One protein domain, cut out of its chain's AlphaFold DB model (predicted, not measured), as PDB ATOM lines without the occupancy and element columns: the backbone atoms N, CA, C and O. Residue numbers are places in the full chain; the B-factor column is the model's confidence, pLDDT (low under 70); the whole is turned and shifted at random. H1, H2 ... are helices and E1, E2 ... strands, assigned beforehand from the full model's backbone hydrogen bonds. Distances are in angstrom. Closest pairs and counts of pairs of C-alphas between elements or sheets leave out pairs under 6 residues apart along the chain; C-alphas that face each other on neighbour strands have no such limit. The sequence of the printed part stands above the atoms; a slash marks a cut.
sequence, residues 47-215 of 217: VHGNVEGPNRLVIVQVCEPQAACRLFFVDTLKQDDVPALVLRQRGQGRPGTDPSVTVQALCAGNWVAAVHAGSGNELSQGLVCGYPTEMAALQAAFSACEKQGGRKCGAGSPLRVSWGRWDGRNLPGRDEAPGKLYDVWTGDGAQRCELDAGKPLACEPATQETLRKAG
ATOM      1  N   VAL A  47       6.181 -43.787  46.631       76.31
ATOM      2  CA  VAL A  47       4.958 -44.087  45.873       76.31
ATOM      3  C   VAL A  47       4.100 -42.833  45.777       76.31
ATOM      4  O   VAL A  47       3.722 -42.260  46.797       76.31
ATOM      5  N   HIS A  48       3.759 -42.425  44.555       77.50
ATOM      6  CA  HIS A  48       2.914 -41.266  44.299       77.50
ATOM      7  C   HIS A  48       1.601 -41.648  43.603       77.50
ATOM      8  O   HIS A  48       1.583 -42.151  42.475       77.50
ATOM      9  N   GLY A  49       0.482 -41.312  44.250       67.88
ATOM     10  CA  GLY A  49      -0.863 -41.537  43.720       67.88
ATOM     11  C   GLY A  49      -1.350 -42.984  43.848       67.88
ATOM     12  O   GLY A  49      -0.719 -43.823  44.492       67.88
ATOM     13  N   ASN A  50      -2.509 -43.273  43.246       67.50
ATOM     14  CA  ASN A  50      -3.095 -44.612  43.269       67.50
ATOM     15  C   ASN A  50      -2.462 -45.514  42.195       67.50
ATOM     16  O   ASN A  50      -2.944 -45.598  41.067       67.50
ATOM     17  N   VAL A  51      -1.401 -46.230  42.570       67.81
ATOM     18  CA  VAL A  51      -0.666 -47.174  41.707       67.81
ATOM     19  C   VAL A  51      -1.391 -48.494  41.428       67.81
ATOM     20  O   VAL A  51      -0.783 -49.446  40.926       67.81
ATOM     21  N   GLU A  52      -2.684 -48.596  41.737       66.94
ATOM     22  CA  GLU A  52      -3.476 -49.788  41.429       66.94
ATOM     23  C   GLU A  52      -3.869 -49.918  39.956       66.94
ATOM     24  O   GLU A  52      -4.235 -51.026  39.552       66.94
ATOM     25  N   GLY A  53      -3.756 -48.836  39.176       71.25
ATOM     26  CA  GLY A  53      -4.001 -48.828  37.735       71.25
ATOM     27  C   GLY A  53      -3.073 -49.766  36.943       71.25
ATOM     28  O   GLY A  53      -2.039 -50.201  37.455       71.25
ATOM     29  N   PRO A  54      -3.435 -50.103  35.691       75.19
ATOM     30  CA  PRO A  54      -2.692 -51.072  34.881       75.19
ATOM     31  C   PRO A  54      -1.315 -50.561  34.440       75.19
ATOM     32  O   PRO A  54      -0.417 -51.372  34.229       75.19
ATOM     33  N   ASN A  55      -1.156 -49.240  34.326       83.06
ATOM     34  CA  ASN A  55       0.056 -48.573  33.867       83.06
ATOM     35  C   ASN A  55       0.735 -47.839  35.021       83.06
ATOM     36  O   ASN A  55       0.072 -47.240  35.871       83.06
ATOM     37  N   ARG A  56       2.066 -47.884  35.035       86.06
ATOM     38  CA  ARG A  56       2.916 -47.255  36.041       86.06
ATOM     39  C   ARG A  56       4.108 -46.602  35.363       86.06
ATOM     40  O   ARG A  56       4.744 -47.198  34.499       86.06
ATOM     41  N   LEU A  57       4.414 -45.391  35.802       88.50
ATOM     42  CA  LEU A  57       5.666 -44.732  35.483       88.50
ATOM     43  C   LEU A  57       6.591 -44.981  36.656       88.50
ATOM     44  O   LEU A  57       6.239 -44.698  37.805       88.50
ATOM     45  N   VAL A  58       7.756 -45.528  36.358       91.38
ATOM     46  CA  VAL A  58       8.725 -45.929  37.366       91.38
ATOM     47  C   VAL A  58       9.985 -45.118  37.176       91.38
ATOM     48  O   VAL A  58      10.432 -44.928  36.052       91.38
ATOM     49  N   ILE A  59      10.572 -44.643  38.269       93.12
ATOM     50  CA  ILE A  59      11.916 -44.073  38.241       93.12
ATOM     51  C   ILE A  59      12.863 -45.142  38.753       93.12
ATOM     52  O   ILE A  59      12.695 -45.641  39.868       93.12
ATOM     53  N   VAL A  60      13.859 -45.483  37.946       93.69
ATOM     54  CA  VAL A  60      14.915 -46.424  38.307       93.69
ATOM     55  C   VAL A  60      16.260 -45.724  38.333       93.69
ATOM     56  O   VAL A  60      16.535 -44.834  37.529       93.69
ATOM     57  N   GLN A  61      17.115 -46.161  39.243       93.56
ATOM     58  CA  GLN A  61      18.539 -45.901  39.209       93.56
ATOM     59  C   GLN A  61      19.231 -47.117  38.605       93.56
ATOM     60  O   GLN A  61      19.065 -48.230  39.102       93.56
ATOM     61  N   VAL A  62      19.999 -46.902  37.542       91.81
ATOM     62  CA  VAL A  62      20.826 -47.927  36.906       91.81
ATOM     63  C   VAL A  62      22.285 -47.587  37.164       91.81
ATOM     64  O   VAL A  62      22.743 -46.518  36.760       91.81
ATOM     65  N   CYS A  63      23.004 -48.477  37.839       90.12
ATOM     66  CA  CYS A  63      24.430 -48.331  38.107       90.12
ATOM     67  C   CYS A  63      25.218 -49.315  37.253       90.12
ATOM     68  O   CYS A  63      25.107 -50.529  37.421       90.12
ATOM     69  N   GLU A  64      26.025 -48.781  36.341       87.31
ATOM     70  CA  GLU A  64      26.951 -49.592  35.559       87.31
ATOM     71  C   GLU A  64      28.152 -50.001  36.427       87.31
ATOM     72  O   GLU A  64      28.633 -49.183  37.212       87.31
ATOM     73  N   PRO A  65      28.722 -51.205  36.257       81.69
ATOM     74  CA  PRO A  65      29.839 -51.673  37.087       81.69
ATOM     75  C   PRO A  65      31.101 -50.795  37.040       81.69
ATOM     76  O   PRO A  65      31.919 -50.846  37.952       81.69
ATOM     77  N   GLN A  66      31.284 -50.015  35.968       79.38
ATOM     78  CA  GLN A  66      32.456 -49.153  35.747       79.38
ATOM     79  C   GLN A  66      32.084 -47.687  35.478       79.38
ATOM     80  O   GLN A  66      32.946 -46.903  35.081       79.38
ATOM     81  N   ALA A  67      30.817 -47.302  35.652       76.44
ATOM     82  CA  ALA A  67      30.371 -45.934  35.398       76.44
ATOM     83  C   ALA A  67      29.464 -45.413  36.516       76.44
ATOM     84  O   ALA A  67      29.093 -46.130  37.443       76.44
ATOM     85  N   ALA A  68      29.120 -44.130  36.433       81.56
ATOM     86  CA  ALA A  68      28.221 -43.505  37.388       81.56
ATOM     87  C   ALA A  68      26.794 -44.068  37.281       81.56
ATOM     88  O   ALA A  68      26.313 -44.414  36.198       81.56
ATOM     89  N   CYS A  69      26.096 -44.101  38.415       88.69
ATOM     90  CA  CYS A  69      24.673 -44.404  38.453       88.69
ATOM     91  C   CYS A  69      23.860 -43.298  37.779       88.69
ATOM     92  O   CYS A  69      24.080 -42.115  38.043       88.69
ATOM     93  N   ARG A  70      22.874 -43.685  36.970       91.81
ATOM     94  CA  ARG A  70      21.979 -42.758  36.274       91.81
ATOM     95  C   ARG A  70      20.515 -43.057  36.557       91.81
ATOM     96  O   ARG A  70      20.135 -44.213  36.726       91.81
ATOM     97  N   LEU A  71      19.707 -42.007  36.595       93.62
ATOM     98  CA  LEU A  71      18.260 -42.087  36.755       93.62
ATOM     99  C   LEU A  71      17.565 -42.116  35.394       93.62
ATOM    100  O   LEU A  71      17.941 -41.375  34.482       93.62
ATOM    101  N   PHE A  72      16.532 -42.950  35.297       92.88
ATOM    102  CA  PHE A  72      15.678 -43.089  34.124       92.88
ATOM    103  C   PHE A  72      14.221 -43.258  34.543       92.88
ATOM    104  O   PHE A  72      13.928 -43.883  35.564       92.88
ATOM    105  N   PHE A  73      13.317 -42.755  33.718       92.00
ATOM    106  CA  PHE A  73      11.944 -43.220  33.680       92.00
ATOM    107  C   PHE A  73      11.858 -44.550  32.934       92.00
ATOM    108  O   PHE A  73      12.625 -44.806  31.999       92.00
ATOM    109  N   VAL A  74      10.906 -45.374  33.356       90.50
ATOM    110  CA  VAL A  74      10.569 -46.653  32.743       90.50
ATOM    111  C   VAL A  74       9.061 -46.774  32.671       90.50
ATOM    112  O   VAL A  74       8.361 -46.627  33.678       90.50
ATOM    113  N   ASP A  75       8.592 -47.101  31.479       87.81
ATOM    114  CA  ASP A  75       7.210 -47.466  31.223       87.81
ATOM    115  C   ASP A  75       6.972 -48.921  31.615       87.81
ATOM    116  O   ASP A  75       7.585 -49.837  31.051       87.81
ATOM    117  N   THR A  76       6.079 -49.143  32.584       86.56
ATOM    118  CA  THR A  76       5.796 -50.488  33.093       86.56
ATOM    119  C   THR A  76       4.308 -50.725  33.302       86.56
ATOM    120  O   THR A  76       3.499 -49.817  33.519       86.56
ATOM    121  N   LEU A  77       3.937 -51.997  33.281       85.94
ATOM    122  CA  LEU A  77       2.652 -52.472  33.758       85.94
ATOM    123  C   LEU A  77       2.723 -52.797  35.249       85.94
ATOM    124  O   LEU A  77       3.794 -52.952  35.841       85.94
ATOM    125  N   LYS A  78       1.553 -52.915  35.875       82.50
ATOM    126  CA  LYS A  78       1.412 -53.248  37.300       82.50
ATOM    127  C   LYS A  78       2.123 -54.544  37.706       82.50
ATOM    128  O   LYS A  78       2.640 -54.616  38.818       82.50
ATOM    129  N   GLN A  79       2.109 -55.540  36.829       83.12
ATOM    130  CA  GLN A  79       2.649 -56.881  37.058       83.12
ATOM    131  C   GLN A  79       4.113 -57.057  36.633       83.12
ATOM    132  O   GLN A  79       4.646 -58.155  36.779       83.12
ATOM    133  N   ASP A  80       4.748 -56.023  36.081       87.50
ATOM    134  CA  ASP A  80       6.106 -56.153  35.565       87.50
ATOM    135  C   ASP A  80       7.138 -56.201  36.699       87.50
ATOM    136  O   ASP A  80       7.099 -55.411  37.646       87.50
ATOM    137  N   ASP A  81       8.110 -57.101  36.560       88.75
ATOM    138  CA  ASP A  81       9.358 -57.068  37.321       88.75
ATOM    139  C   ASP A  81      10.282 -56.022  36.682       88.75
ATOM    140  O   ASP A  81      10.927 -56.280  35.664       88.75
ATOM    141  N   VAL A  82      10.288 -54.809  37.245       89.19
ATOM    142  CA  VAL A  82      10.975 -53.653  36.651       89.19
ATOM    143  C   VAL A  82      12.484 -53.885  36.494       89.19
ATOM    144  O   VAL A  82      12.975 -53.679  35.382       89.19
ATOM    145  N   PRO A  83      13.240 -54.340  37.517       90.00
ATOM    146  CA  PRO A  83      14.645 -54.701  37.331       90.00
ATOM    147  C   PRO A  83      14.868 -55.706  36.198       90.00
ATOM    148  O   PRO A  83      15.692 -55.454  35.319       90.00
ATOM    149  N   ALA A  84      14.111 -56.809  36.163       88.44
ATOM    150  CA  ALA A  84      14.274 -57.820  35.118       88.44
ATOM    151  C   ALA A  84      13.931 -57.281  33.722       88.44
ATOM    152  O   ALA A  84      14.577 -57.639  32.734       88.44
ATOM    153  N   LEU A  85      12.926 -56.409  33.633       89.06
ATOM    154  CA  LEU A  85      12.501 -55.770  32.396       89.06
ATOM    155  C   LEU A  85      13.579 -54.821  31.852       89.06
ATOM    156  O   LEU A  85      13.930 -54.907  30.675       89.06
ATOM    157  N   VAL A  86      14.154 -53.976  32.712       89.19
ATOM    158  CA  VAL A  86      15.247 -53.057  32.352       89.19
ATOM    159  C   VAL A  86      16.500 -53.826  31.928       89.19
ATOM    160  O   VAL A  86      17.107 -53.502  30.908       89.19
ATOM    161  N   LEU A  87      16.871 -54.876  32.665       87.81
ATOM    162  CA  LEU A  87      18.011 -55.728  32.313       87.81
ATOM    163  C   LEU A  87      17.800 -56.424  30.966       87.81
ATOM    164  O   LEU A  87      18.698 -56.446  30.128       87.81
ATOM    165  N   ARG A  88      16.589 -56.931  30.704       85.56
ATOM    166  CA  ARG A  88      16.243 -57.523  29.404       85.56
ATOM    167  C   ARG A  88      16.359 -56.507  28.269       85.56
ATOM    168  O   ARG A  88      16.881 -56.850  27.214       85.56
ATOM    169  N   GLN A  89      15.881 -55.281  28.483       82.38
ATOM    170  CA  GLN A  89      15.905 -54.213  27.483       82.38
ATOM    171  C   GLN A  89      17.335 -53.770  27.140       82.38
ATOM    172  O   GLN A  89      17.616 -53.455  25.985       82.38
ATOM    173  N   ARG A  90      18.254 -53.802  28.111       80.31
ATOM    174  CA  ARG A  90      19.681 -53.511  27.899       80.31
ATOM    175  C   ARG A  90      20.472 -54.667  27.279       80.31
ATOM    176  O   ARG A  90      21.565 -54.437  26.766       80.31
ATOM    177  N   GLY A  91      19.908 -55.873  27.273       75.12
ATOM    178  CA  GLY A  91      20.578 -57.089  26.824       75.12
ATOM    179  C   GLY A  91      21.440 -57.719  27.920       75.12
ATOM    180  O   GLY A  91      21.754 -57.096  28.930       75.12
ATOM    181  N   GLN A  92      21.801 -58.990  27.733       64.81
ATOM    182  CA  GLN A  92      22.658 -59.707  28.680       64.81
ATOM    183  C   GLN A  92      24.100 -59.201  28.569       64.81
ATOM    184  O   GLN A  92      24.685 -59.225  27.481       64.81
ATOM    185  N   GLY A  93      24.673 -58.764  29.691       62.72
ATOM    186  CA  GLY A  93      26.097 -58.493  29.791       62.72
ATOM    187  C   GLY A  93      26.913 -59.787  29.807       62.72
ATOM    188  O   GLY A  93      26.397 -60.906  29.835       62.72
ATOM    189  N   ARG A  94      28.241 -59.648  29.811       68.94
ATOM    190  CA  ARG A  94      29.113 -60.754  30.230       68.94
ATOM    191  C   ARG A  94      28.896 -61.003  31.733       68.94
ATOM    192  O   ARG A  94      28.612 -60.043  32.454       68.94
ATOM    193  N   PRO A  95      29.095 -62.232  32.242       67.38
ATOM    194  CA  PRO A  95      29.040 -62.489  33.679       67.38
ATOM    195  C   PRO A  95      29.902 -61.486  34.462       67.38
ATOM    196  O   PRO A  95      31.070 -61.283  34.133       67.38
ATOM    197  N   GLY A  96      29.310 -60.830  35.466       69.88
ATOM    198  CA  GLY A  96      29.980 -59.806  36.279       69.88
ATOM    199  C   GLY A  96      30.015 -58.397  35.672       69.88
ATOM    200  O   GLY A  96      30.652 -57.516  36.241       69.88
ATOM    201  N   THR A  97      29.341 -58.169  34.539       77.00
ATOM    202  CA  THR A  97      29.209 -56.836  33.917       77.00
ATOM    203  C   THR A  97      27.776 -56.313  33.887       77.00
ATOM    204  O   THR A  97      27.529 -55.248  33.327       77.00
ATOM    205  N   ASP A  98      26.837 -57.040  34.493       81.25
ATOM    206  CA  ASP A  98      25.444 -56.616  34.520       81.25
ATOM    207  C   ASP A  98      25.278 -55.385  35.425       81.25
ATOM    208  O   ASP A  98      25.812 -55.363  36.543       81.25
ATOM    209  N   PRO A  99      24.550 -54.352  34.971       86.38
ATOM    210  CA  PRO A  99      24.262 -53.197  35.800       86.38
ATOM    211  C   PRO A  99      23.334 -53.579  36.953       86.38
ATOM    212  O   PRO A  99      22.497 -54.474  36.832       86.38
ATOM    213  N   SER A 100      23.424 -52.861  38.069       89.50
ATOM    214  CA  SER A 100      22.403 -52.957  39.112       89.50
ATOM    215  C   SER A 100      21.256 -51.994  38.812       89.50
ATOM    216  O   SER A 100      21.469 -50.875  38.340       89.50
ATOM    217  N   VAL A 101      20.024 -52.440  39.060       90.75
ATOM    218  CA  VAL A 101      18.806 -51.651  38.844       90.75
ATOM    219  C   VAL A 101      18.039 -51.556  40.155       90.75
ATOM    220  O   VAL A 101      17.614 -52.571  40.704       90.75
ATOM    221  N   THR A 102      17.826 -50.332  40.627       92.50
ATOM    222  CA  THR A 102      17.078 -50.043  41.856       92.50
ATOM    223  C   THR A 102      15.878 -49.170  41.533       92.50
ATOM    224  O   THR A 102      16.019 -48.125  40.901       92.50
ATOM    225  N   VAL A 103      14.691 -49.564  41.989       92.31
ATOM    226  CA  VAL A 103      13.483 -48.742  41.847       92.31
ATOM    227  C   VAL A 103      13.490 -47.639  42.905       92.31
ATOM    228  O   VAL A 103      13.547 -47.924  44.096       92.31
ATOM    229  N   GLN A 104      13.414 -46.387  42.461       92.44
ATOM    230  CA  GLN A 104      13.432 -45.195  43.313       92.44
ATOM    231  C   GLN A 104      12.019 -44.663  43.575       92.44
ATOM    232  O   GLN A 104      11.687 -44.288  44.702       92.44
ATOM    233  N   ALA A 105      11.161 -44.663  42.548       90.00
ATOM    234  CA  ALA A 105       9.783 -44.202  42.684       90.00
ATOM    235  C   ALA A 105       8.801 -44.943  41.770       90.00
ATOM    236  O   ALA A 105       9.165 -45.377  40.680       90.00
ATOM    237  N   LEU A 106       7.543 -45.033  42.206       89.88
ATOM    238  CA  LEU A 106       6.401 -45.525  41.432       89.88
ATOM    239  C   LEU A 106       5.306 -44.465  41.406       89.88
ATOM    240  O   LEU A 106       4.900 -43.965  42.455       89.88
ATOM    241  N   CYS A 107       4.779 -44.174  40.224       86.88
ATOM    242  CA  CYS A 107       3.789 -43.125  40.037       86.88
ATOM    243  C   CYS A 107       2.594 -43.614  39.220       86.88
ATOM    244  O   CYS A 107       2.724 -44.500  38.372       86.88
ATOM    245  N   ALA A 108       1.438 -42.982  39.438       79.62
ATOM    246  CA  ALA A 108       0.197 -43.250  38.709       79.62
ATOM    247  C   ALA A 108      -0.525 -41.968  38.258       79.62
ATOM    248  O   ALA A 108      -1.677 -41.721  38.610       79.62
ATOM    249  N   GLY A 109       0.171 -41.142  37.477       84.25
ATOM    250  CA  GLY A 109      -0.323 -39.888  36.907       84.25
ATOM    251  C   GLY A 109       0.227 -38.638  37.597       84.25
ATOM    252  O   GLY A 109       1.185 -38.710  38.359       84.25
ATOM    253  N   ASN A 110      -0.406 -37.496  37.331       90.81
ATOM    254  CA  ASN A 110      -0.012 -36.142  37.743       90.81
ATOM    255  C   ASN A 110       1.273 -35.627  37.070       90.81
ATOM    256  O   ASN A 110       1.620 -36.055  35.972       90.81
ATOM    257  N   TRP A 111       1.920 -34.621  37.659       93.06
ATOM    258  CA  TRP A 111       3.058 -33.946  37.046       93.06
ATOM    259  C   TRP A 111       4.352 -34.734  37.215       93.06
ATOM    260  O   TRP A 111       4.640 -35.295  38.277       93.06
ATOM    261  N   VAL A 112       5.124 -34.747  36.134       93.88
ATOM    262  CA  VAL A 112       6.418 -35.409  35.988       93.88
ATOM    263  C   VAL A 112       7.437 -34.355  35.582       93.88
ATOM    264  O   VAL A 112       7.116 -33.469  34.791       93.88
ATOM    265  N   ALA A 113       8.654 -34.437  36.117       95.12
ATOM    266  CA  ALA A 113       9.740 -33.538  35.745       95.12
ATOM    267  C   ALA A 113      11.099 -34.246  35.791       95.12
ATOM    268  O   ALA A 113      11.324 -35.151  36.593       95.12
ATOM    269  N   ALA A 114      12.000 -33.805  34.921       95.75
ATOM    270  CA  ALA A 114      13.363 -34.286  34.783       95.75
ATOM    271  C   ALA A 114      14.302 -33.094  34.616       95.75
ATOM    272  O   ALA A 114      14.046 -32.212  33.792       95.75
ATOM    273  N   VAL A 115      15.393 -33.088  35.372       94.94
ATOM    274  CA  VAL A 115      16.462 -32.093  35.308       94.94
ATOM    275  C   VAL A 115      17.791 -32.821  35.186       94.94
ATOM    276  O   VAL A 115      18.079 -33.715  35.978       94.94
ATOM    277  N   HIS A 116      18.613 -32.415  34.224       94.06
ATOM    278  CA  HIS A 116      19.975 -32.900  34.027       94.06
ATOM    279  C   HIS A 116      20.936 -31.732  33.967       94.06
ATOM    280  O   HIS A 116      20.811 -30.904  33.072       94.06
ATOM    281  N   ALA A 117      21.907 -31.689  34.870       92.06
ATOM    282  CA  ALA A 117      22.973 -30.700  34.860       92.06
ATOM    283  C   ALA A 117      24.317 -31.377  34.559       92.06
ATOM    284  O   ALA A 117      24.691 -32.333  35.237       92.06
ATOM    285  N   GLY A 118      25.057 -30.857  33.582       88.44
ATOM    286  CA  GLY A 118      26.363 -31.380  33.179       88.44
ATOM    287  C   GLY A 118      26.289 -32.525  32.164       88.44
ATOM    288  O   GLY A 118      25.276 -32.742  31.501       88.44
ATOM    289  N   SER A 119      27.404 -33.241  32.007       80.81
ATOM    290  CA  SER A 119      27.528 -34.369  31.078       80.81
ATOM    291  C   SER A 119      28.558 -35.390  31.572       80.81
ATOM    292  O   SER A 119      29.381 -35.086  32.436       80.81
ATOM    293  N   GLY A 120      28.507 -36.614  31.035       78.44
ATOM    294  CA  GLY A 120      29.447 -37.680  31.391       78.44
ATOM    295  C   GLY A 120      29.444 -37.995  32.890       78.44
ATOM    296  O   GLY A 120      28.387 -38.209  33.479       78.44
ATOM    297  N   ASN A 121      30.633 -38.009  33.498       75.00
ATOM    298  CA  ASN A 121      30.819 -38.337  34.916       75.00
ATOM    299  C   ASN A 121      30.436 -37.195  35.874       75.00
ATOM    300  O   ASN A 121      30.296 -37.436  37.068       75.00
ATOM    301  N   GLU A 122      30.246 -35.973  35.373       79.12
ATOM    302  CA  GLU A 122      29.829 -34.809  36.174       79.12
ATOM    303  C   GLU A 122      28.311 -34.566  36.110       79.12
ATOM    304  O   GLU A 122      27.811 -33.513  36.518       79.12
ATOM    305  N   LEU A 123      27.566 -35.533  35.571       86.56
ATOM    306  CA  LEU A 123      26.119 -35.466  35.439       86.56
ATOM    307  C   LEU A 123      25.441 -35.526  36.815       86.56
ATOM    308  O   LEU A 123      25.592 -36.487  37.565       86.56
ATOM    309  N   SER A 124      24.616 -34.524  37.101       91.06
ATOM    310  CA  SER A 124      23.664 -34.522  38.216       91.06
ATOM    311  C   SER A 124      22.244 -34.590  37.664       91.06
ATOM    312  O   SER A 124      21.928 -33.899  36.692       91.06
ATOM    313  N   GLN A 125      21.388 -35.426  38.250       94.19
ATOM    314  CA  GLN A 125      20.036 -35.675  37.763       94.19
ATOM    315  C   GLN A 125      18.996 -35.491  38.866       94.19
ATOM    316  O   GLN A 125      19.208 -35.803  40.034       94.19
ATOM    317  N   GLY A 126      17.820 -35.025  38.474       94.50
ATOM    318  CA  GLY A 126      16.641 -35.014  39.320       94.50
ATOM    319  C   GLY A 126      15.437 -35.427  38.504       94.50
ATOM    320  O   GLY A 126      14.971 -34.658  37.668       94.50
ATOM    321  N   LEU A 127      14.958 -36.647  38.723       95.00
ATOM    322  CA  LEU A 127      13.748 -37.169  38.099       95.00
ATOM    323  C   LEU A 127      12.691 -37.337  39.182       95.00
ATOM    324  O   LEU A 127      12.974 -37.877  40.251       95.00
ATOM    325  N   VAL A 128      11.475 -36.885  38.894       93.88
ATOM    326  CA  VAL A 128      10.327 -36.999  39.791       93.88
ATOM    327  C   VAL A 128       9.057 -37.285  39.004       93.88
ATOM    328  O   VAL A 128       8.928 -36.898  37.844       93.88
ATOM    329  N   CYS A 129       8.088 -37.926  39.644       91.88
ATOM    330  CA  CYS A 129       6.769 -38.157  39.073       91.88
ATOM    331  C   CYS A 129       5.693 -38.116  40.160       91.88
ATOM    332  O   CYS A 129       5.995 -38.248  41.343       91.88
ATOM    333  N   GLY A 130       4.432 -37.913  39.772       90.81
ATOM    334  CA  GLY A 130       3.314 -37.985  40.712       90.81
ATOM    335  C   GLY A 130       3.058 -36.737  41.552       90.81
ATOM    336  O   GLY A 130       2.329 -36.807  42.542       90.81
ATOM    337  N   TYR A 131       3.610 -35.589  41.158       92.06
ATOM    338  CA  TYR A 131       3.464 -34.338  41.900       92.06
ATOM    339  C   TYR A 131       2.152 -33.624  41.550       92.06
ATOM    340  O   TYR A 131       1.758 -33.600  40.386       92.06
ATOM    341  N   PRO A 132       1.461 -33.008  42.526       90.31
ATOM    342  CA  PRO A 132       0.111 -32.475  42.323       90.31
ATOM    343  C   PRO A 132       0.061 -31.260  41.388       90.31
ATOM    344  O   PRO A 132      -0.979 -30.988  40.791       90.31
ATOM    345  N   THR A 133       1.167 -30.527  41.238       92.62
ATOM    346  CA  THR A 133       1.253 -29.323  40.401       92.62
ATOM    347  C   THR A 133       2.547 -29.304  39.590       92.62
ATOM    348  O   THR A 133       3.550 -29.896  39.995       92.62
ATOM    349  N   GLU A 134       2.527 -28.579  38.467       93.81
ATOM    350  CA  GLU A 134       3.689 -28.342  37.596       93.81
ATOM    351  C   GLU A 134       4.876 -27.794  38.395       93.81
ATOM    352  O   GLU A 134       5.984 -28.325  38.343       93.81
ATOM    353  N   MET A 135       4.610 -26.773  39.212       93.75
ATOM    354  CA  MET A 135       5.638 -26.095  39.991       93.75
ATOM    355  C   MET A 135       6.252 -26.998  41.066       93.75
ATOM    356  O   MET A 135       7.464 -26.983  41.256       93.75
ATOM    357  N   ALA A 136       5.439 -27.823  41.734       93.00
ATOM    358  CA  ALA A 136       5.941 -28.753  42.742       93.00
ATOM    359  C   ALA A 136       6.835 -29.837  42.118       93.00
ATOM    360  O   ALA A 136       7.853 -30.195  42.708       93.00
ATOM    361  N   ALA A 137       6.489 -30.323  40.920       94.00
ATOM    362  CA  ALA A 137       7.320 -31.271  40.180       94.00
ATOM    363  C   ALA A 137       8.671 -30.649  39.803       94.00
ATOM    364  O   ALA A 137       9.719 -31.226  40.080       94.00
ATOM    365  N   LEU A 138       8.657 -29.443  39.225       94.44
ATOM    366  CA  LEU A 138       9.880 -28.737  38.843       94.44
ATOM    367  C   LEU A 138      10.784 -28.481  40.051       94.44
ATOM    368  O   LEU A 138      11.947 -28.876  40.035       94.44
ATOM    369  N   GLN A 139      10.253 -27.895  41.124       93.62
ATOM    370  CA  GLN A 139      11.026 -27.617  42.338       93.62
ATOM    371  C   GLN A 139      11.629 -28.887  42.947       93.62
ATOM    372  O   GLN A 139      12.786 -28.884  43.369       93.62
ATOM    373  N   ALA A 140      10.873 -29.988  42.964       93.56
ATOM    374  CA  ALA A 140      11.372 -31.260  43.466       93.56
ATOM    375  C   ALA A 140      12.474 -31.852  42.577       93.56
ATOM    376  O   ALA A 140      13.479 -32.326  43.106       93.56
ATOM    377  N   ALA A 141      12.331 -31.778  41.251       95.06
ATOM    378  CA  ALA A 141      13.356 -32.225  40.312       95.06
ATOM    379  C   ALA A 141      14.652 -31.414  40.459       95.06
ATOM    380  O   ALA A 141      15.731 -31.994  40.567       95.06
ATOM    381  N   PHE A 142      14.563 -30.085  40.556       93.31
ATOM    382  CA  PHE A 142      15.732 -29.246  40.826       93.31
ATOM    383  C   PHE A 142      16.369 -29.580  42.173       93.31
ATOM    384  O   PHE A 142      17.567 -29.837  42.219       93.31
ATOM    385  N   SER A 143      15.584 -29.689  43.248       92.81
ATOM    386  CA  SER A 143      16.114 -30.050  44.568       92.81
ATOM    387  C   SER A 143      16.806 -31.419  44.573       92.81
ATOM    388  O   SER A 143      17.843 -31.581  45.212       92.81
ATOM    389  N   ALA A 144      16.266 -32.412  43.858       93.06
ATOM    390  CA  ALA A 144      16.892 -33.727  43.718       93.06
ATOM    391  C   ALA A 144      18.223 -33.644  42.955       93.06
ATOM    392  O   ALA A 144      19.228 -34.184  43.418       93.06
ATOM    393  N   CYS A 145      18.244 -32.897  41.849       92.94
ATOM    394  CA  CYS A 145      19.454 -32.634  41.079       92.94
ATOM    395  C   CYS A 145      20.534 -31.955  41.939       92.94
ATOM    396  O   CYS A 145      21.689 -32.382  41.942       92.94
ATOM    397  N   GLU A 146      20.156 -30.943  42.723       91.81
ATOM    398  CA  GLU A 146      21.072 -30.208  43.597       91.81
ATOM    399  C   GLU A 146      21.651 -31.085  44.703       91.81
ATOM    400  O   GLU A 146      22.843 -31.011  44.996       91.81
ATOM    401  N   LYS A 147      20.819 -31.949  45.295       91.00
ATOM    402  CA  LYS A 147      21.256 -32.926  46.298       91.00
ATOM    403  C   LYS A 147      22.247 -33.928  45.720       91.00
ATOM    404  O   LYS A 147      23.209 -34.261  46.403       91.00
ATOM    405  N   GLN A 148      22.035 -34.390  44.485       89.19
ATOM    406  CA  GLN A 148      22.968 -35.307  43.830       89.19
ATOM    407  C   GLN A 148      24.303 -34.621  43.502       89.19
ATOM    408  O   GLN A 148      25.356 -35.206  43.729       89.19
ATOM    409  N   GLY A 149      24.264 -33.394  42.975       85.38
ATOM    410  CA  GLY A 149      25.460 -32.666  42.543       85.38
ATOM    411  C   GLY A 149      26.188 -31.884  43.640       85.38
ATOM    412  O   GLY A 149      27.295 -31.404  43.408       85.38
ATOM    413  N   GLY A 150      25.567 -31.690  44.807       85.94
ATOM    414  CA  GLY A 150      26.096 -30.863  45.899       85.94
ATOM    415  C   GLY A 150      26.165 -29.361  45.584       85.94
ATOM    416  O   GLY A 150      26.840 -28.612  46.289       85.94
ATOM    417  N   ARG A 151      25.497 -28.905  44.518       85.44
ATOM    418  CA  ARG A 151      25.520 -27.518  44.021       85.44
ATOM    419  C   ARG A 151      24.209 -27.168  43.328       85.44
ATOM    420  O   ARG A 151      23.485 -28.064  42.909       85.44
ATOM    421  N   LYS A 152      23.942 -25.871  43.138       85.81
ATOM    422  CA  LYS A 152      22.773 -25.406  42.374       85.81
ATOM    423  C   LYS A 152      22.777 -25.970  40.953       85.81
ATOM    424  O   LYS A 152      23.739 -25.764  40.207       85.81
ATOM    425  N   CYS A 153      21.695 -26.635  40.563       85.00
ATOM    426  CA  CYS A 153      21.555 -27.156  39.210       85.00
ATOM    427  C   CYS A 153      21.299 -26.002  38.238       85.00
ATOM    428  O   CYS A 153      20.410 -25.189  38.450       85.00
ATOM    429  N   GLY A 154      22.128 -25.907  37.192       70.44
ATOM    430  CA  GLY A 154      22.126 -24.795  36.231       70.44
ATOM    431  C   GLY A 154      23.210 -23.732  36.459       70.44
ATOM    432  O   GLY A 154      23.449 -22.910  35.576       70.44
ATOM    433  N   ALA A 155      23.930 -23.767  37.587       70.88
ATOM    434  CA  ALA A 155      25.061 -22.869  37.816       70.88
ATOM    435  C   ALA A 155      26.290 -23.320  37.004       70.88
ATOM    436  O   ALA A 155      27.004 -24.243  37.400       70.88
ATOM    437  N   GLY A 156      26.529 -22.669  35.860       72.62
ATOM    438  CA  GLY A 156      27.749 -22.836  35.058       72.62
ATOM    439  C   GLY A 156      27.886 -24.182  34.336       72.62
ATOM    440  O   GLY A 156      28.989 -24.561  33.961       72.62
ATOM    441  N   SER A 157      26.794 -24.927  34.160       80.50
ATOM    442  CA  SER A 157      26.789 -26.177  33.393       80.50
ATOM    443  C   SER A 157      25.598 -26.216  32.440       80.50
ATOM    444  O   SER A 157      24.552 -25.654  32.783       80.50
ATOM    445  N   PRO A 158      25.718 -26.921  31.301       89.06
ATOM    446  CA  PRO A 158      24.577 -27.233  30.457       89.06
ATOM    447  C   PRO A 158      23.490 -27.918  31.280       89.06
ATOM    448  O   PRO A 158      23.777 -28.806  32.088       89.06
ATOM    449  N   LEU A 159      22.253 -27.483  31.096       91.56
ATOM    450  CA  LEU A 159      21.097 -27.926  31.852       91.56
ATOM    451  C   LEU A 159      19.990 -28.305  30.870       91.56
ATOM    452  O   LEU A 159      19.553 -27.484  30.068       91.56
ATOM    453  N   ARG A 160      19.508 -29.543  30.947       93.75
ATOM    454  CA  ARG A 160      18.325 -29.995  30.215       93.75
ATOM    455  C   ARG A 160      17.195 -30.221  31.200       93.75
ATOM    456  O   ARG A 160      17.348 -30.969  32.162       93.75
ATOM    457  N   VAL A 161      16.060 -29.592  30.940       94.56
ATOM    458  CA  VAL A 161      14.856 -29.691  31.760       94.56
ATOM    459  C   VAL A 161      13.717 -30.163  30.875       94.56
ATOM    460  O   VAL A 161      13.550 -29.686  29.753       94.56
ATOM    461  N   SER A 162      12.919 -31.095  31.372       95.06
ATOM    462  CA  SER A 162      11.674 -31.496  30.725       95.06
ATOM    463  C   SER A 162      10.621 -31.808  31.764       95.06
ATOM    464  O   SER A 162      10.946 -32.375  32.804       95.06
ATOM    465  N   TRP A 163       9.376 -31.454  31.497       95.19
ATOM    466  CA  TRP A 163       8.271 -31.741  32.396       95.19
ATOM    467  C   TRP A 163       6.962 -31.794  31.628       95.19
ATOM    468  O   TRP A 163       6.882 -31.414  30.463       95.19
ATOM    469  N   GLY A 164       5.933 -32.315  32.271       93.12
ATOM    470  CA  GLY A 164       4.612 -32.383  31.681       93.12
ATOM    471  C   GLY A 164       3.648 -33.129  32.575       93.12
ATOM    472  O   GLY A 164       4.011 -33.676  33.624       93.12
ATOM    473  N   ARG A 165       2.389 -33.139  32.151       91.50
ATOM    474  CA  ARG A 165       1.347 -33.884  32.837       91.50
ATOM    475  C   ARG A 165       1.283 -35.302  32.290       91.50
ATOM    476  O   ARG A 165       1.293 -35.513  31.084       91.50
ATOM    477  N   TRP A 166       1.147 -36.256  33.194       88.38
ATOM    478  CA  TRP A 166       0.855 -37.639  32.878       88.38
ATOM    479  C   TRP A 166      -0.519 -38.014  33.430       88.38
ATOM    480  O   TRP A 166      -0.860 -37.697  34.571       88.38
ATOM    481  N   ASP A 167      -1.343 -38.668  32.621       83.69
ATOM    482  CA  ASP A 167      -2.713 -39.025  32.996       83.69
ATOM    483  C   ASP A 167      -2.813 -40.361  33.752       83.69
ATOM    484  O   ASP A 167      -3.886 -40.705  34.246       83.69
ATOM    485  N   GLY A 168      -1.711 -41.117  33.849       81.12
ATOM    486  CA  GLY A 168      -1.688 -42.450  34.459       81.12
ATOM    487  C   GLY A 168      -2.380 -43.530  33.619       81.12
ATOM    488  O   GLY A 168      -2.438 -44.688  34.030       81.12
ATOM    489  N   ARG A 169      -2.924 -43.172  32.451       78.38
ATOM    490  CA  ARG A 169      -3.681 -44.064  31.566       78.38
ATOM    491  C   ARG A 169      -2.862 -44.502  30.374       78.38
ATOM    492  O   ARG A 169      -3.006 -45.649  29.976       78.38
ATOM    493  N   ASN A 170      -2.003 -43.639  29.842       75.81
ATOM    494  CA  ASN A 170      -1.171 -43.947  28.685       75.81
ATOM    495  C   ASN A 170       0.298 -43.784  29.048       75.81
ATOM    496  O   ASN A 170       0.686 -42.759  29.598       75.81
ATOM    497  N   LEU A 171       1.113 -44.797  28.771       72.12
ATOM    498  CA  LEU A 171       2.558 -44.697  28.962       72.12
ATOM    499  C   LEU A 171       3.152 -43.879  27.796       72.12
ATOM    500  O   LEU A 171       2.831 -44.167  26.639       72.12
ATOM    501  N   PRO A 172       3.929 -42.821  28.055       67.06
ATOM    502  CA  PRO A 172       4.488 -42.010  26.986       67.06
ATOM    503  C   PRO A 172       5.698 -42.690  26.356       67.06
ATOM    504  O   PRO A 172       6.747 -42.794  26.973       67.06
ATOM    505  N   GLY A 173       5.559 -43.080  25.089       60.03
ATOM    506  CA  GLY A 173       6.534 -43.937  24.415       60.03
ATOM    507  C   GLY A 173       6.131 -45.412  24.389       60.03
ATOM    508  O   GLY A 173       6.925 -46.231  23.953       60.03
ATOM    509  N   ARG A 174       4.892 -45.773  24.772       60.66
ATOM    510  CA  ARG A 174       4.380 -47.162  24.718       60.66
ATOM    511  C   ARG A 174       4.245 -47.757  23.312       60.66
ATOM    512  O   ARG A 174       4.001 -48.957  23.191       60.66
ATOM    513  N   ASP A 175       4.398 -46.948  22.266       54.62
ATOM    514  CA  ASP A 175       4.635 -47.464  20.909       54.62
ATOM    515  C   ASP A 175       5.984 -48.212  20.820       54.62
ATOM    516  O   ASP A 175       6.254 -48.938  19.864       54.62
ATOM    517  N   GLU A 176       6.822 -48.081  21.848       53.56
ATOM    518  CA  GLU A 176       8.101 -48.742  22.035       53.56
ATOM    519  C   GLU A 176       7.988 -49.730  23.213       53.56
ATOM    520  O   GLU A 176       7.236 -49.531  24.166       53.56
ATOM    521  N   ALA A 177       8.679 -50.867  23.112       62.44
ATOM    522  CA  ALA A 177       8.477 -52.019  23.994       62.44
ATOM    523  C   ALA A 177       8.564 -51.683  25.508       62.44
ATOM    524  O   ALA A 177       9.383 -50.843  25.897       62.44
ATOM    525  N   PRO A 178       7.796 -52.382  26.379       71.25
ATOM    526  CA  PRO A 178       7.905 -52.243  27.833       71.25
ATOM    527  C   PRO A 178       9.359 -52.322  28.310       71.25
ATOM    528  O   PRO A 178      10.131 -53.148  27.819       71.25
ATOM    529  N   GLY A 179       9.724 -51.477  29.277       74.25
ATOM    530  CA  GLY A 179      11.098 -51.410  29.782       74.25
ATOM    531  C   GLY A 179      11.983 -50.383  29.104       74.25
ATOM    532  O   GLY A 179      13.163 -50.306  29.445       74.25
ATOM    533  N   LYS A 180      11.454 -49.599  28.154       82.44
ATOM    534  CA  LYS A 180      12.222 -48.519  27.545       82.44
ATOM    535  C   LYS A 180      12.675 -47.521  28.612       82.44
ATOM    536  O   LYS A 180      11.861 -46.955  29.335       82.44
ATOM    537  N   LEU A 181      13.986 -47.299  28.662       88.06
ATOM    538  CA  LEU A 181      14.591 -46.255  29.474       88.06
ATOM    539  C   LEU A 181      14.593 -44.924  28.734       88.06
ATOM    540  O   LEU A 181      15.025 -44.839  27.581       88.06
ATOM    541  N   TYR A 182      14.205 -43.871  29.436       88.12
ATOM    542  CA  TYR A 182      14.380 -42.505  28.973       88.12
ATOM    543  C   TYR A 182      14.648 -41.583  30.156       88.12
ATOM    544  O   TYR A 182      14.157 -41.785  31.260       88.12
ATOM    545  N   ASP A 183      15.486 -40.579  29.947       87.06
ATOM    546  CA  ASP A 183      15.938 -39.676  31.004       87.06
ATOM    547  C   ASP A 183      15.230 -38.308  30.936       87.06
ATOM    548  O   ASP A 183      15.287 -37.508  31.862       87.06
ATOM    549  N   VAL A 184      14.484 -38.058  29.863       86.44
ATOM    550  CA  VAL A 184      13.706 -36.841  29.629       86.44
ATOM    551  C   VAL A 184      12.235 -37.178  29.487       86.44
ATOM    552  O   VAL A 184      11.889 -38.149  28.832       86.44
ATOM    553  N   TRP A 185      11.344 -36.350  30.021       86.62
ATOM    554  CA  TRP A 185       9.918 -36.535  29.784       86.62
ATOM    555  C   TRP A 185       9.588 -36.270  28.307       86.62
ATOM    556  O   TRP A 185      10.000 -35.248  27.747       86.62
ATOM    557  N   THR A 186       8.891 -37.215  27.676       79.19
ATOM    558  CA  THR A 186       8.551 -37.212  26.239       79.19
ATOM    559  C   THR A 186       7.059 -37.388  25.979       79.19
ATOM    560  O   THR A 186       6.674 -37.621  24.840       79.19
ATOM    561  N   GLY A 187       6.217 -37.314  27.013       78.00
ATOM    562  CA  GLY A 187       4.774 -37.424  26.822       78.00
ATOM    563  C   GLY A 187       4.195 -36.285  25.996       78.00
ATOM    564  O   GLY A 187       4.800 -35.220  25.870       78.00
ATOM    565  N   ASP A 188       3.003 -36.504  25.452       79.88
ATOM    566  CA  ASP A 188       2.309 -35.483  24.676       79.88
ATOM    567  C   ASP A 188       2.124 -34.201  25.496       79.88
ATOM    568  O   ASP A 188       1.691 -34.223  26.652       79.88
ATOM    569  N   GLY A 189       2.493 -33.068  24.896       83.75
ATOM    570  CA  GLY A 189       2.486 -31.769  25.571       83.75
ATOM    571  C   GLY A 189       3.615 -31.574  26.587       83.75
ATOM    572  O   GLY A 189       3.567 -30.612  27.354       83.75
ATOM    573  N   ALA A 190       4.625 -32.452  26.615       89.06
ATOM    574  CA  ALA A 190       5.829 -32.235  27.407       89.06
ATOM    575  C   ALA A 190       6.537 -30.949  26.974       89.06
ATOM    576  O   ALA A 190       6.850 -30.741  25.801       89.06
ATOM    577  N   GLN A 191       6.853 -30.113  27.951       93.44
ATOM    578  CA  GLN A 191       7.696 -28.948  27.765       93.44
ATOM    579  C   GLN A 191       9.156 -29.372  27.930       93.44
ATOM    580  O   GLN A 191       9.494 -30.176  28.805       93.44
ATOM    581  N   ARG A 192      10.042 -28.820  27.095       93.25
ATOM    582  CA  ARG A 192      11.488 -29.041  27.182       93.25
ATOM    583  C   ARG A 192      12.237 -27.731  27.030       93.25
ATOM    584  O   ARG A 192      11.873 -26.881  26.224       93.25
ATOM    585  N   CYS A 193      13.300 -27.607  27.807       92.94
ATOM    586  CA  CYS A 193      14.190 -26.468  27.784       92.94
ATOM    587  C   CYS A 193      15.634 -26.943  27.910       92.94
ATOM    588  O   CYS A 193      15.960 -27.714  28.815       92.94
ATOM    589  N   GLU A 194      16.499 -26.464  27.029       92.56
ATOM    590  CA  GLU A 194      17.947 -26.557  27.190       92.56
ATOM    591  C   GLU A 194      18.495 -25.180  27.540       92.56
ATOM    592  O   GLU A 194      18.172 -24.186  26.883       92.56
ATOM    593  N   LEU A 195      19.306 -25.129  28.591       89.12
ATOM    594  CA  LEU A 195      19.962 -23.935  29.093       89.12
ATOM    595  C   LEU A 195      21.474 -24.178  29.129       89.12
ATOM    596  O   LEU A 195      21.919 -25.288  29.414       89.12
ATOM    597  N   ASP A 196      22.263 -23.136  28.914       86.38
ATOM    598  CA  ASP A 196      23.700 -23.150  29.182       86.38
ATOM    599  C   ASP A 196      24.088 -21.913  29.984       86.38
ATOM    600  O   ASP A 196      23.723 -20.789  29.636       86.38
ATOM    601  N   ALA A 197      24.750 -22.137  31.119       80.62
ATOM    602  CA  ALA A 197      25.041 -21.109  32.117       80.62
ATOM    603  C   ALA A 197      23.823 -20.207  32.440       80.62
ATOM    604  O   ALA A 197      23.943 -18.984  32.525       80.62
ATOM    605  N   GLY A 198      22.636 -20.811  32.578       76.50
ATOM    606  CA  GLY A 198      21.377 -20.106  32.857       76.50
ATOM    607  C   GLY A 198      20.757 -19.370  31.662       76.50
ATOM    608  O   GLY A 198      19.733 -18.714  31.820       76.50
ATOM    609  N   LYS A 199      21.331 -19.462  30.457       83.19
ATOM    610  CA  LYS A 199      20.772 -18.855  29.241       83.19
ATOM    611  C   LYS A 199      20.010 -19.891  28.415       83.19
ATOM    612  O   LYS A 199      20.576 -20.946  28.138       83.19
ATOM    613  N   PRO A 200      18.773 -19.606  27.974       84.81
ATOM    614  CA  PRO A 200      18.046 -20.501  27.082       84.81
ATOM    615  C   PRO A 200      18.755 -20.698  25.743       84.81
ATOM    616  O   PRO A 200      19.013 -19.732  25.030       84.81
ATOM    617  N   LEU A 201      19.039 -21.957  25.405       87.31
ATOM    618  CA  LEU A 201      19.561 -22.379  24.103       87.31
ATOM    619  C   LEU A 201      18.441 -22.890  23.192       87.31
ATOM    620  O   LEU A 201      18.359 -22.500  22.031       87.31
ATOM    621  N   ALA A 202      17.562 -23.740  23.727       86.81
ATOM    622  CA  ALA A 202      16.435 -24.312  22.996       86.81
ATOM    623  C   ALA A 202      15.234 -24.435  23.935       86.81
ATOM    624  O   ALA A 202      15.154 -25.358  24.746       86.81
ATOM    625  N   CYS A 203      14.338 -23.448  23.890       87.56
ATOM    626  CA  CYS A 203      13.242 -23.336  24.844       87.56
ATOM    627  C   CYS A 203      12.144 -22.413  24.313       87.56
ATOM    628  O   CYS A 203      12.427 -21.259  23.977       87.56
ATOM    629  N   GLU A 204      10.898 -22.881  24.275       89.38
ATOM    630  CA  GLU A 204       9.774 -22.025  23.887       89.38
ATOM    631  C   GLU A 204       9.577 -20.876  24.896       89.38
ATOM    632  O   GLU A 204       9.827 -21.052  26.092       89.38
ATOM    633  N   PRO A 205       9.100 -19.691  24.472       87.19
ATOM    634  CA  PRO A 205       8.943 -18.548  25.375       87.19
ATOM    635  C   PRO A 205       8.068 -18.836  26.607       87.19
ATOM    636  O   PRO A 205       8.395 -18.407  27.713       87.19
ATOM    637  N   ALA A 206       6.986 -19.607  26.440       86.38
ATOM    638  CA  ALA A 206       6.112 -20.002  27.547       86.38
ATOM    639  C   ALA A 206       6.839 -20.900  28.567       86.38
ATOM    640  O   ALA A 206       6.704 -20.716  29.774       86.38
ATOM    641  N   THR A 207       7.674 -21.820  28.080       89.81
ATOM    642  CA  THR A 207       8.526 -22.711  28.878       89.81
ATOM    643  C   THR A 207       9.555 -21.924  29.693       89.81
ATOM    644  O   THR A 207       9.763 -22.216  30.871       89.81
ATOM    645  N   GLN A 208      10.156 -20.885  29.103       89.62
ATOM    646  CA  GLN A 208      11.093 -20.006  29.811       89.62
ATOM    647  C   GLN A 208      10.414 -19.263  30.967       89.62
ATOM    648  O   GLN A 208      10.975 -19.170  32.056       89.62
ATOM    649  N   GLU A 209       9.196 -18.757  30.760       89.56
ATOM    650  CA  GLU A 209       8.448 -18.061  31.811       89.56
ATOM    651  C   GLU A 209       8.098 -18.990  32.982       89.56
ATOM    652  O   GLU A 209       8.217 -18.596  34.143       89.56
ATOM    653  N   THR A 210       7.733 -20.244  32.708       90.81
ATOM    654  CA  THR A 210       7.530 -21.245  33.764       90.81
ATOM    655  C   THR A 210       8.812 -21.498  34.559       90.81
ATOM    656  O   THR A 210       8.766 -21.531  35.789       90.81
ATOM    657  N   LEU A 211       9.969 -21.619  33.899       88.81
ATOM    658  CA  LEU A 211      11.251 -21.819  34.588       88.81
ATOM    659  C   LEU A 211      11.692 -20.600  35.402       88.81
ATOM    660  O   LEU A 211      12.239 -20.763  36.493       88.81
ATOM    661  N   ARG A 212      11.390 -19.387  34.931       87.75
ATOM    662  CA  ARG A 212      11.581 -18.152  35.704       87.75
ATOM    663  C   ARG A 212      10.721 -18.155  36.967       87.75
ATOM    664  O   ARG A 212      11.219 -17.896  38.058       87.75
ATOM    665  N   LYS A 213       9.446 -18.543  36.859       87.19
ATOM    666  CA  LYS A 213       8.553 -18.715  38.023       87.19
ATOM    667  C   LYS A 213       9.025 -19.813  38.979       87.19
ATOM    668  O   LYS A 213       8.771 -19.717  40.176       87.19
ATOM    669  N   ALA A 214       9.720 -20.826  38.466       82.50
ATOM    670  CA  ALA A 214      10.345 -21.875  39.267       82.50
ATOM    671  C   ALA A 214      11.655 -21.439  39.950       82.50
ATOM    672  O   ALA A 214      12.194 -22.205  40.746       82.50
ATOM    673  N   GLY A 215      12.155 -20.226  39.678       79.62
ATOM    674  CA  GLY A 215      13.389 -19.689  40.263       79.62
ATOM    675  C   GLY A 215      14.670 -20.279  39.668       79.62
ATOM    676  O   GLY A 215      15.708 -20.271  40.327       79.62
TER     677      GLY A 215
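Overview. This is residues 47 to 215 of the 217 residues of an uncharacterized protein of plant metagenome (UniProt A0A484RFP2). Two strongly twisted sheets stand only partly face to face: a small three-stranded sheet, E2 E1 E3, packs on the E5 side of a larger five-stranded one, with H1 on its side away from E5. H2 and H3 cover one face of the larger sheet, and residues 167 to 190, a long stretch with no named element, reach over to the small sheet and back. The printed part has 169 residues with eight named strands and three named helices, in the order E1 E2 H1 E3 E4 E5 H2 E6 E7 E8 H3, of mixed class. Both sheets are antiparallel, the larger in the order E5 E4 E6 E7 E8. The whole is compact, with a radius of gyration of the C-alphas of 15.7 A and spans of 44 by 36 by 25 A.

Arrangement. Start at E1, residues 55 to 63, a hairpin with E2, residues 69 to 77; look for N 60 and O 72, 2.9 A apart. E1's other antiparallel neighbour is E3, residues 100 to 107, with N 59 and O 105 at 2.9 A. H1, residues 82 to 90, is on this sheet, its closest C-alpha pair with E3 being Pro 83 and Val 101, 5.4 A. E2, H1 and E3 form a split strand-helix-strand unit, its strands running the same way with E1 between them and its crossover right-handed. Next come E4, residues 110 to 117, and E5, residues 124 to 131, a hairpin with N 115 and O 126 at 2.8 A. The sheets make a sandwich, two sheets face to face, 9.9 A between the centres of the facing parts; the closest C-alphas of E2 and E5 are Leu 71 and Gln 125, 6.7 A. H2, residues 134 to 149, lies over E5 and E4 at a height over the sheet of 5.9 A, and runs along the strands, but only just, at 29.6 degrees to E5 on the local plane. E5, H2 and E6, residues 159 to 166, form another split strand-helix-strand unit, with E4 between its strands in the sheet and its crossover right-handed; N 114 of E4 and O 162 of E6 are 2.8 A apart, within hydrogen-bond range. E6, E7, residues 191 to 196, and E8, residues 199 to 203, are a meander, each the antiparallel neighbour of the one before, with N 161 and O 193 at 2.8 A and N 194 and O 202 at 2.9 A. H3, residues 205 to 213, is on the same face as H2, giving two layers, and runs across the strands at 66 degrees to E7 on the local plane. In H1, H2 and H3 every O i to N i+4 pair is within hydrogen-bond range.

Along the chain. Find C-alpha 55 at (0.056, -48.573, 33.867); from there E1 runs 24.7 A to C-alpha 63. E2 measures 23.9 A and bends by 51 degrees at residue 73; E3 measures 21.1 A, E4 23.8 A, E5 20.5 A and E6 22.5 A. H2 runs 22.7 A from C-alpha 134 at (3.689, -28.342, 37.596). H3 ends at C-alpha 213, at (8.553, -18.715, 38.023).

Size, cuts and confidence. The C-alphas farthest apart are those of Pro 95 and Pro 205, 49.0 A. The printed part has no cut, and its long link is E6 to E7, where residues 181 to 182 pair antiparallel with 73 to 74 of E2. Look for pLDDT under 70 at residues 49 to 52, 92 to 96 and 172 to 177; the mean of the printed part is 85.1.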